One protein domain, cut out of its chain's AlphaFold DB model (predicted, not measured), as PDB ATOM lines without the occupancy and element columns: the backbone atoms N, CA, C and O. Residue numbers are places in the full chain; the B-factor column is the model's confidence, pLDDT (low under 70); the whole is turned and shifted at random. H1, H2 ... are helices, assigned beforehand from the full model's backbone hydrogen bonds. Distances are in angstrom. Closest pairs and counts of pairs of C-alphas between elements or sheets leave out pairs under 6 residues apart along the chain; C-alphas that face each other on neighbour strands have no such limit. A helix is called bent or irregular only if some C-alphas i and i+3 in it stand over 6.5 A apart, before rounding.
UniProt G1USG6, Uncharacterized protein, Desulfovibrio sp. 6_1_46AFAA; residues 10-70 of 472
ATOM      1  N   LEU A  10     -20.389  11.918 -42.895       85.75
ATOM      2  CA  LEU A  10     -19.226  11.797 -43.779       85.75
ATOM      3  C   LEU A  10     -19.571  12.263 -45.196       85.75
ATOM      4  O   LEU A  10     -18.799  12.987 -45.816       85.75
ATOM      5  N   ALA A  11     -20.776  11.937 -45.668       85.44
ATOM      6  CA  ALA A  11     -21.279  12.366 -46.971       85.44
ATOM      7  C   ALA A  11     -21.636  13.865 -47.038       85.44
ATOM      8  O   ALA A  11     -21.942  14.372 -48.117       85.44
ATOM      9  N   LEU A  12     -21.633  14.572 -45.902       86.62
ATOM     10  CA  LEU A  12     -21.889  16.013 -45.809       86.62
ATOM     11  C   LEU A  12     -20.606  16.841 -45.661       86.62
ATOM     12  O   LEU A  12     -20.678  18.069 -45.729       86.62
ATOM     13  N   LEU A  13     -19.451  16.202 -45.446       87.75
ATOM     14  CA  LEU A  13     -18.183  16.911 -45.317       87.75
ATOM     15  C   LEU A  13     -17.798  17.558 -46.659       87.75
ATOM     16  O   LEU A  13     -17.815  16.889 -47.694       87.75
ATOM     17  N   PRO A  14     -17.420  18.850 -46.676       90.44
ATOM     18  CA  PRO A  14     -16.872  19.465 -47.872       90.44
ATOM     19  C   PRO A  14     -15.519  18.836 -48.220       90.44
ATOM     20  O   PRO A  14     -14.738  18.479 -47.337       90.44
ATOM     21  N   ALA A  15     -15.221  18.750 -49.519       89.56
ATOM     22  CA  ALA A  15     -14.026  18.076 -50.038       89.56
ATOM     23  C   ALA A  15     -12.707  18.583 -49.423       89.56
ATOM     24  O   ALA A  15     -11.743  17.832 -49.339       89.56
ATOM     25  N   SER A  16     -12.670  19.830 -48.946       92.56
ATOM     26  CA  SER A  16     -11.497  20.439 -48.313       92.56
ATOM     27  C   SER A  16     -11.098  19.830 -46.964       92.56
ATOM     28  O   SER A  16      -9.951  19.995 -46.564       92.56
ATOM     29  N   ILE A  17     -12.020  19.173 -46.252       91.12
ATOM     30  CA  ILE A  17     -11.771  18.568 -44.926       91.12
ATOM     31  C   ILE A  17     -12.165  17.089 -44.864       91.12
ATOM     32  O   ILE A  17     -12.026  16.456 -43.822       91.12
ATOM     33  N   ALA A  18     -12.679  16.538 -45.964       88.38
ATOM     34  CA  ALA A  18     -13.204  15.179 -46.019       88.38
ATOM     35  C   ALA A  18     -12.125  14.103 -45.810       88.38
ATOM     36  O   ALA A  18     -12.461  13.008 -45.373       88.38
ATOM     37  N   GLU A  19     -10.853  14.400 -46.096       90.69
ATOM     38  CA  GLU A  19      -9.723  13.472 -45.923       90.69
ATOM     39  C   GLU A  19      -9.046  13.567 -44.543       90.69
ATOM     40  O   GLU A  19      -8.173  12.755 -44.241       90.69
ATOM     41  N   ASP A  20      -9.435  14.519 -43.684       94.38
ATOM     42  CA  ASP A  20      -8.841  14.654 -42.350       94.38
ATOM     43  C   ASP A  20      -9.308  13.505 -41.424       94.38
ATOM     44  O   ASP A  20     -10.511  13.385 -41.160       94.38
ATOM     45  N   PRO A  21      -8.395  12.672 -40.878       92.94
ATOM     46  CA  PRO A  21      -8.765  11.512 -40.061       92.94
ATOM     47  C   PRO A  21      -9.512  11.875 -38.773       92.94
ATOM     48  O   PRO A  21     -10.373  11.124 -38.310       92.94
ATOM     49  N   THR A  22      -9.200  13.033 -38.187       93.75
ATOM     50  CA  THR A  22      -9.834  13.526 -36.959       93.75
ATOM     51  C   THR A  22     -11.264  13.967 -37.252       93.75
ATOM     52  O   THR A  22     -12.185  13.624 -36.507       93.75
ATOM     53  N   ILE A  23     -11.470  14.679 -38.363       92.19
ATOM     54  CA  ILE A  23     -12.799  15.112 -38.813       92.19
ATOM     55  C   ILE A  23     -13.656  13.913 -39.226       92.19
ATOM     56  O   ILE A  23     -14.831  13.858 -38.861       92.19
ATOM     57  N   GLN A  24     -13.083  12.919 -39.910       90.62
ATOM     58  CA  GLN A  24     -13.783  11.674 -40.237       90.62
ATOM     59  C   GLN A  24     -14.219  10.917 -38.978       90.62
ATOM     60  O   GLN A  24     -15.378  10.510 -38.878       90.62
ATOM     61  N   ALA A  25     -13.327  10.765 -37.992       89.94
ATOM     62  CA  ALA A  25     -13.653  10.113 -36.725       89.94
ATOM     63  C   ALA A  25     -14.763  10.864 -35.969       89.94
ATOM     64  O   ALA A  25     -15.702  10.245 -35.460       89.94
ATOM     65  N   ALA A  26     -14.703  12.200 -35.951       90.50
ATOM     66  CA  ALA A  26     -15.741  13.035 -35.355       90.50
ATOM     67  C   ALA A  26     -17.093  12.867 -36.073       90.50
ATOM     68  O   ALA A  26     -18.099  12.581 -35.420       90.50
ATOM     69  N   ALA A  27     -17.125  12.960 -37.406       89.62
ATOM     70  CA  ALA A  27     -18.335  12.774 -38.209       89.62
ATOM     71  C   ALA A  27     -18.951  11.375 -38.023       89.62
ATOM     72  O   ALA A  27     -20.157  11.251 -37.795       89.62
ATOM     73  N   ALA A  28     -18.123  10.326 -38.022       88.19
ATOM     74  CA  ALA A  28     -18.566   8.956 -37.770       88.19
ATOM     75  C   ALA A  28     -19.175   8.787 -36.367       88.19
ATOM     76  O   ALA A  28     -20.194   8.109 -36.216       88.19
ATOM     77  N   SER A  29     -18.609   9.438 -35.343       89.44
ATOM     78  CA  SER A  29     -19.166   9.393 -33.982       89.44
ATOM     79  C   SER A  29     -20.561  10.039 -33.899       89.44
ATOM     80  O   SER A  29     -21.469   9.486 -33.266       89.44
ATOM     81  N   LEU A  30     -20.768  11.153 -34.613       89.81
ATOM     82  CA  LEU A  30     -22.026  11.906 -34.635       89.81
ATOM     83  C   LEU A  30     -23.157  11.172 -35.369       89.81
ATOM     84  O   LEU A  30     -24.324  11.354 -35.012       89.81
ATOM     85  N   ASN A  31     -22.839  10.301 -36.333       87.44
ATOM     86  CA  ASN A  31     -23.836   9.490 -37.045       87.44
ATOM     87  C   ASN A  31     -24.697   8.654 -36.089       87.44
ATOM     88  O   ASN A  31     -25.919   8.598 -36.236       87.44
ATOM     89  N   SER A  32     -24.077   8.033 -35.081       85.00
ATOM     90  CA  SER A  32     -24.794   7.214 -34.095       85.00
ATOM     91  C   SER A  32     -25.782   8.048 -33.268       85.00
ATOM     92  O   SER A  32     -26.937   7.657 -33.082       85.00
ATOM     93  N   VAL A  33     -25.357   9.241 -32.840       88.88
ATOM     94  CA  VAL A  33     -26.162  10.174 -32.043       88.88
ATOM     95  C   VAL A  33     -27.329  10.715 -32.863       88.88
ATOM     96  O   VAL A  33     -28.468  10.700 -32.391       88.88
ATOM     97  N   LEU A  34     -27.080  11.145 -34.103       87.19
ATOM     98  CA  LEU A  34     -28.128  11.669 -34.974       87.19
ATOM     99  C   LEU A  34     -29.144  10.590 -35.341       87.19
ATOM    100  O   LEU A  34     -30.344  10.845 -35.252       87.19
ATOM    101  N   ARG A  35     -28.695   9.371 -35.662       87.00
ATOM    102  CA  ARG A  35     -29.600   8.250 -35.938       87.00
ATOM    103  C   ARG A  35     -30.483   7.935 -34.732       87.00
ATOM    104  O   ARG A  35     -31.697   7.824 -34.888       87.00
ATOM    105  N   ASN A  36     -29.906   7.857 -33.533       89.06
ATOM    106  CA  ASN A  36     -30.667   7.613 -32.304       89.06
ATOM    107  C   ASN A  36     -31.669   8.739 -32.019       89.06
ATOM    108  O   ASN A  36     -32.818   8.469 -31.674       89.06
ATOM    109  N   THR A  37     -31.265   9.994 -32.224       90.56
ATOM    110  CA  THR A  37     -32.128  11.168 -32.023       90.56
ATOM    111  C   THR A  37     -33.270  11.199 -33.041       90.56
ATOM    112  O   THR A  37     -34.427  11.385 -32.668       90.56
ATOM    113  N   ALA A  38     -32.984  10.938 -34.320       90.56
ATOM    114  CA  ALA A  38     -33.988  10.862 -35.379       90.56
ATOM    115  C   ALA A  38     -34.996   9.730 -35.115       90.56
ATOM    116  O   ALA A  38     -36.206   9.937 -35.208       90.56
ATOM    117  N   LEU A  39     -34.520   8.552 -34.704       90.62
ATOM    118  CA  LEU A  39     -35.378   7.422 -34.335       90.62
ATOM    119  C   LEU A  39     -36.116   7.628 -33.003       90.62
ATOM    120  O   LEU A  39     -37.056   6.889 -32.718       90.62
ATOM    121  N   ALA A  40     -35.755   8.627 -32.197       92.00
ATOM    122  CA  ALA A  40     -36.508   9.004 -31.005       92.00
ATOM    123  C   ALA A  40     -37.710   9.912 -31.321       92.00
ATOM    124  O   ALA A  40     -38.652   9.934 -30.530       92.00
ATOM    125  N   VAL A  41     -37.728  10.595 -32.475       92.94
ATOM    126  CA  VAL A  41     -38.813  11.512 -32.888       92.94
ATOM    127  C   VAL A  41     -40.210  10.881 -32.768       92.94
ATOM    128  O   VAL A  41     -41.087  11.534 -32.202       92.94
ATOM    129  N   PRO A  42     -40.457   9.616 -33.176       93.56
ATOM    130  CA  PRO A  42     -41.772   8.998 -33.011       93.56
ATOM    131  C   PRO A  42     -42.261   8.883 -31.555       93.56
ATOM    132  O   PRO A  42     -43.460   8.741 -31.343       93.56
ATOM    133  N   ASN A  43     -41.386   8.953 -30.537       92.31
ATOM    134  CA  ASN A  43     -41.824   9.027 -29.131       92.31
ATOM    135  C   ASN A  43     -42.570  10.319 -28.817       92.31
ATOM    136  O   ASN A  43     -43.483  10.305 -27.995       92.31
ATOM    137  N   LEU A  44     -42.186  11.418 -29.466       92.94
ATOM    138  CA  LEU A  44     -42.744  12.747 -29.220       92.94
ATOM    139  C   LEU A  44     -44.140  12.909 -29.831       92.94
ATOM    140  O   LEU A  44     -44.851  13.857 -29.516       92.94
ATOM    141  N   LEU A  45     -44.559  11.976 -30.690       94.19
ATOM    142  CA  LEU A  45     -45.858  11.996 -31.360       94.19
ATOM    143  C   LEU A  45     -46.972  11.491 -30.428       94.19
ATOM    144  O   LEU A  45     -47.644  10.505 -30.727       94.19
ATOM    145  N   ILE A  46     -47.165  12.161 -29.290       94.00
ATOM    146  CA  ILE A  46     -48.066  11.735 -28.207       94.00
ATOM    147  C   ILE A  46     -49.488  11.455 -28.710       94.00
ATOM    148  O   ILE A  46     -50.033  10.395 -28.419       94.00
ATOM    149  N   TYR A  47     -50.068  12.331 -29.535       91.75
ATOM    150  CA  TYR A  47     -51.425  12.131 -30.057       91.75
ATOM    151  C   TYR A  47     -51.521  11.025 -31.107       91.75
ATOM    152  O   TYR A  47     -52.506  10.290 -31.128       91.75
ATOM    153  N   ALA A  48     -50.492  10.850 -31.943       93.81
ATOM    154  CA  ALA A  48     -50.449   9.739 -32.890       93.81
ATOM    155  C   ALA A  48     -50.364   8.399 -32.140       93.81
ATOM    156  O   ALA A  48     -51.069   7.451 -32.483       93.81
ATOM    157  N   ARG A  49     -49.555   8.348 -31.070       94.44
ATOM    158  CA  ARG A  49     -49.423   7.196 -30.163       94.44
ATOM    159  C   ARG A  49     -50.723   6.917 -29.407       94.44
ATOM    160  O   ARG A  49     -51.154   5.769 -29.378       94.44
ATOM    161  N   LEU A  50     -51.363   7.950 -28.851       92.75
ATOM    162  CA  LEU A  50     -52.661   7.846 -28.177       92.75
ATOM    163  C   LEU A  50     -53.730   7.323 -29.131       92.75
ATOM    164  O   LEU A  50     -54.484   6.432 -28.766       92.75
ATOM    165  N   GLY A  51     -53.783   7.879 -30.344       89.50
ATOM    166  CA  GLY A  51     -54.766   7.561 -31.372       89.50
ATOM    167  C   GLY A  51     -54.543   6.211 -32.046       89.50
ATOM    168  O   GLY A  51     -55.504   5.651 -32.566       89.50
ATOM    169  N   GLY A  52     -53.334   5.647 -31.978       89.44
ATOM    170  CA  GLY A  52     -52.962   4.476 -32.774       89.44
ATOM    171  C   GLY A  52     -52.965   4.801 -34.267       89.44
ATOM    172  O   GLY A  52     -53.457   4.011 -35.067       89.44
ATOM    173  N   GLN A  53     -52.493   5.999 -34.630       92.00
ATOM    174  CA  GLN A  53     -52.550   6.495 -36.002       92.00
ATOM    175  C   GLN A  53     -51.831   5.524 -36.959       92.00
ATOM    176  O   GLN A  53     -50.651   5.231 -36.733       92.00
ATOM    177  N   PRO A  54     -52.486   5.065 -38.043       92.75
ATOM    178  CA  PRO A  54     -51.843   4.206 -39.027       92.75
ATOM    179  C   PRO A  54     -50.707   4.944 -39.739       92.75
ATOM    180  O   PRO A  54     -50.836   6.125 -40.086       92.75
ATOM    181  N   VAL A  55     -49.585   4.262 -39.955       91.31
ATOM    182  CA  VAL A  55     -48.338   4.889 -40.420       91.31
ATOM    183  C   VAL A  55     -48.472   5.457 -41.835       91.31
ATOM    184  O   VAL A  55     -47.900   6.496 -42.153       91.31
ATOM    185  N   GLU A  56     -49.288   4.819 -42.663       91.56
ATOM    186  CA  GLU A  56     -49.660   5.223 -44.017       91.56
ATOM    187  C   GLU A  56     -50.404   6.565 -44.080       91.56
ATOM    188  O   GLU A  56     -50.354   7.241 -45.104       91.56
ATOM    189  N   THR A  57     -51.052   6.981 -42.986       93.38
ATOM    190  CA  THR A  57     -51.757   8.274 -42.905       93.38
ATOM    191  C   THR A  57     -50.856   9.416 -42.432       93.38
ATOM    192  O   THR A  57     -51.278  10.572 -42.401       93.38
ATOM    193  N   MET A  58     -49.622   9.112 -42.021       93.88
ATOM    194  CA  MET A  58     -48.679  10.111 -41.527       93.88
ATOM    195  C   MET A  58     -47.990  10.846 -42.675       93.88
ATOM    196  O   MET A  58     -47.841  10.336 -43.786       93.88
ATOM    197  N   LEU A  59     -47.463  12.034 -42.375       92.75
ATOM    198  CA  LEU A  59     -46.590  12.741 -43.307       92.75
ATOM    199  C   LEU A  59     -45.397  11.847 -43.697       92.75
ATOM    200  O   LEU A  59     -44.787  11.243 -42.807       92.75
ATOM    201  N   PRO A  60     -44.990  11.797 -44.983       91.88
ATOM    202  CA  PRO A  60     -43.984  10.844 -45.454       91.88
ATOM    203  C   PRO A  60     -42.668  10.805 -44.650       91.88
ATOM    204  O   PRO A  60     -42.131   9.713 -44.456       91.88
ATOM    205  N   PRO A  61     -42.112  11.933 -44.154       90.62
ATOM    206  CA  PRO A  61     -40.936  11.897 -43.280       90.62
ATOM    207  C   PRO A  61     -41.180  11.184 -41.944       90.62
ATOM    208  O   PRO A  61     -40.350  10.379 -41.527       90.62
ATOM    209  N   LEU A  62     -42.323  11.435 -41.299       92.19
ATOM    210  CA  LEU A  62     -42.691  10.813 -40.025       92.19
ATOM    211  C   LEU A  62     -43.036   9.335 -40.201       92.19
ATOM    212  O   LEU A  62     -42.648   8.523 -39.363       92.19
ATOM    213  N   ALA A  63     -43.696   8.981 -41.307       93.25
ATOM    214  CA  ALA A  63     -44.012   7.598 -41.643       93.25
ATOM    215  C   ALA A  63     -42.737   6.745 -41.728       93.25
ATOM    216  O   ALA A  63     -42.636   5.702 -41.085       93.25
ATOM    217  N   ARG A  64     -41.717   7.241 -42.442       91.69
ATOM    218  CA  ARG A  64     -40.417   6.565 -42.568       91.69
ATOM    219  C   ARG A  64     -39.691   6.424 -41.237       91.69
ATOM    220  O   ARG A  64     -39.182   5.349 -40.949       91.69
ATOM    221  N   LEU A  65     -39.651   7.482 -40.423       92.19
ATOM    222  CA  LEU A  65     -39.021   7.432 -39.098       92.19
ATOM    223  C   LEU A  65     -39.734   6.440 -38.177       92.19
ATOM    224  O   LEU A  65     -39.088   5.666 -37.478       92.19
ATOM    225  N   THR A  66     -41.064   6.427 -38.218       93.25
ATOM    226  CA  THR A  66     -41.893   5.501 -37.442       93.25
ATOM    227  C   THR A  66     -41.673   4.057 -37.890       93.25
ATOM    228  O   THR A  66     -41.464   3.192 -37.045       93.25
ATOM    229  N   GLN A  67     -41.624   3.792 -39.200       92.31
ATOM    230  CA  GLN A  67     -41.296   2.471 -39.755       92.31
ATOM    231  C   GLN A  67     -39.886   2.019 -39.378       92.31
ATOM    232  O   GLN A  67     -39.717   0.908 -38.886       92.31
ATOM    233  N   ALA A  68     -38.885   2.887 -39.547       90.38
ATOM    234  CA  ALA A  68     -37.491   2.588 -39.223       90.38
ATOM    235  C   ALA A  68     -37.288   2.256 -37.735       90.38
ATOM    236  O   ALA A  68     -36.349   1.553 -37.372       90.38
ATOM    237  N   ARG A  69     -38.188   2.744 -36.878       89.31
ATOM    238  CA  ARG A  69     -38.210   2.465 -35.444       89.31
ATOM    239  C   ARG A  69     -39.010   1.208 -35.059       89.31
ATOM    240  O   ARG A  69     -38.947   0.783 -33.909       89.31
ATOM    241  N   GLY A  70     -39.773   0.622 -35.980       90.38
ATOM    242  CA  GLY A  70     -40.649  -0.522 -35.701       90.38
ATOM    243  C   GLY A  70     -42.064  -0.155 -35.235       90.38
ATOM    244  O   GLY A  70     -42.739  -0.986 -34.638       90.38
TER     245      GLY A  70
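AT A GLANCE: This is residues 10 to 70 of the 472 residues of an uncharacterized protein of Desulfovibrio sp. 6_1_46AFAA (UniProt G1USG6). One long helix, H1, makes the length of a rod, with a small head at its far end where H2 comes next along the chain and H3 crosses the last part of H1 nearly at a right angle. At the other end the leading stretch, residues 10 to 20, makes a hook that folds back towards the first turns of H1. The printed part has 61 residues with three named helices, in the order H1, H2, H3, and no named strand; its class is all helix. It is only just extended, close to loose, with a radius of gyration of the C-alphas of 16.2 A, and the C-alphas span 48 by 17 by 15 A.

HOW THE PARTS SIT: From residue 10 the printed part reaches H1, residues 21 to 44, after a stretch with no named element. A tight link of one residue, Leu 45, joins H1 to H2, residues 46 to 51. H1 and H2 are close but not clearly touching; their closest C-alphas, those of Asn 43 and Arg 49, are 7.9 A apart. They run the same way at a steep tilt of 44 degrees. A short link of eight residues then joins H2 to H3, residues 60 to 68, and these two helices are apart. H3 touches H1, which takes part with residues 38 to 42 alone; the closest C-alphas are those of Pro 42 and Thr 66, 5.6 A apart. The lines of H1 and H3 are about perpendicular, at 81 degrees. In H2 and H3 every O i to N i+4 pair is within hydrogen-bond range; in H1 it is 15 of 20.

IN THESE COORDINATES: H1 begins with C-alpha 21 at (-8.765, 11.512, -40.061) and ends with C-alpha 44 at (-42.744, 12.747, -29.220), 35.7 A from first to last C-alpha. It is irregular, but only just: C-alphas 39 and 42 are 6.7 A apart, and its line is a rough one. H2 runs from Ile 46 to Gly 51, six residues. H3 runs from Pro 60 to Ala 68, 12.2 A from first to last C-alpha, and ends with C-alpha 68 at (-37.491, 2.588, -39.223).

THE WHOLE: The outline is a rod. The two C-alphas farthest apart are those of Ser 16 and Gly 51, 48.2 A, while the first and last printed C-alphas, those of Leu 10 and Gly 70, are 26.0 A apart. The printed part has no cut, and neither link between helices is long. The mean pLDDT of the printed part is 90.9, and no printed residue is under 70.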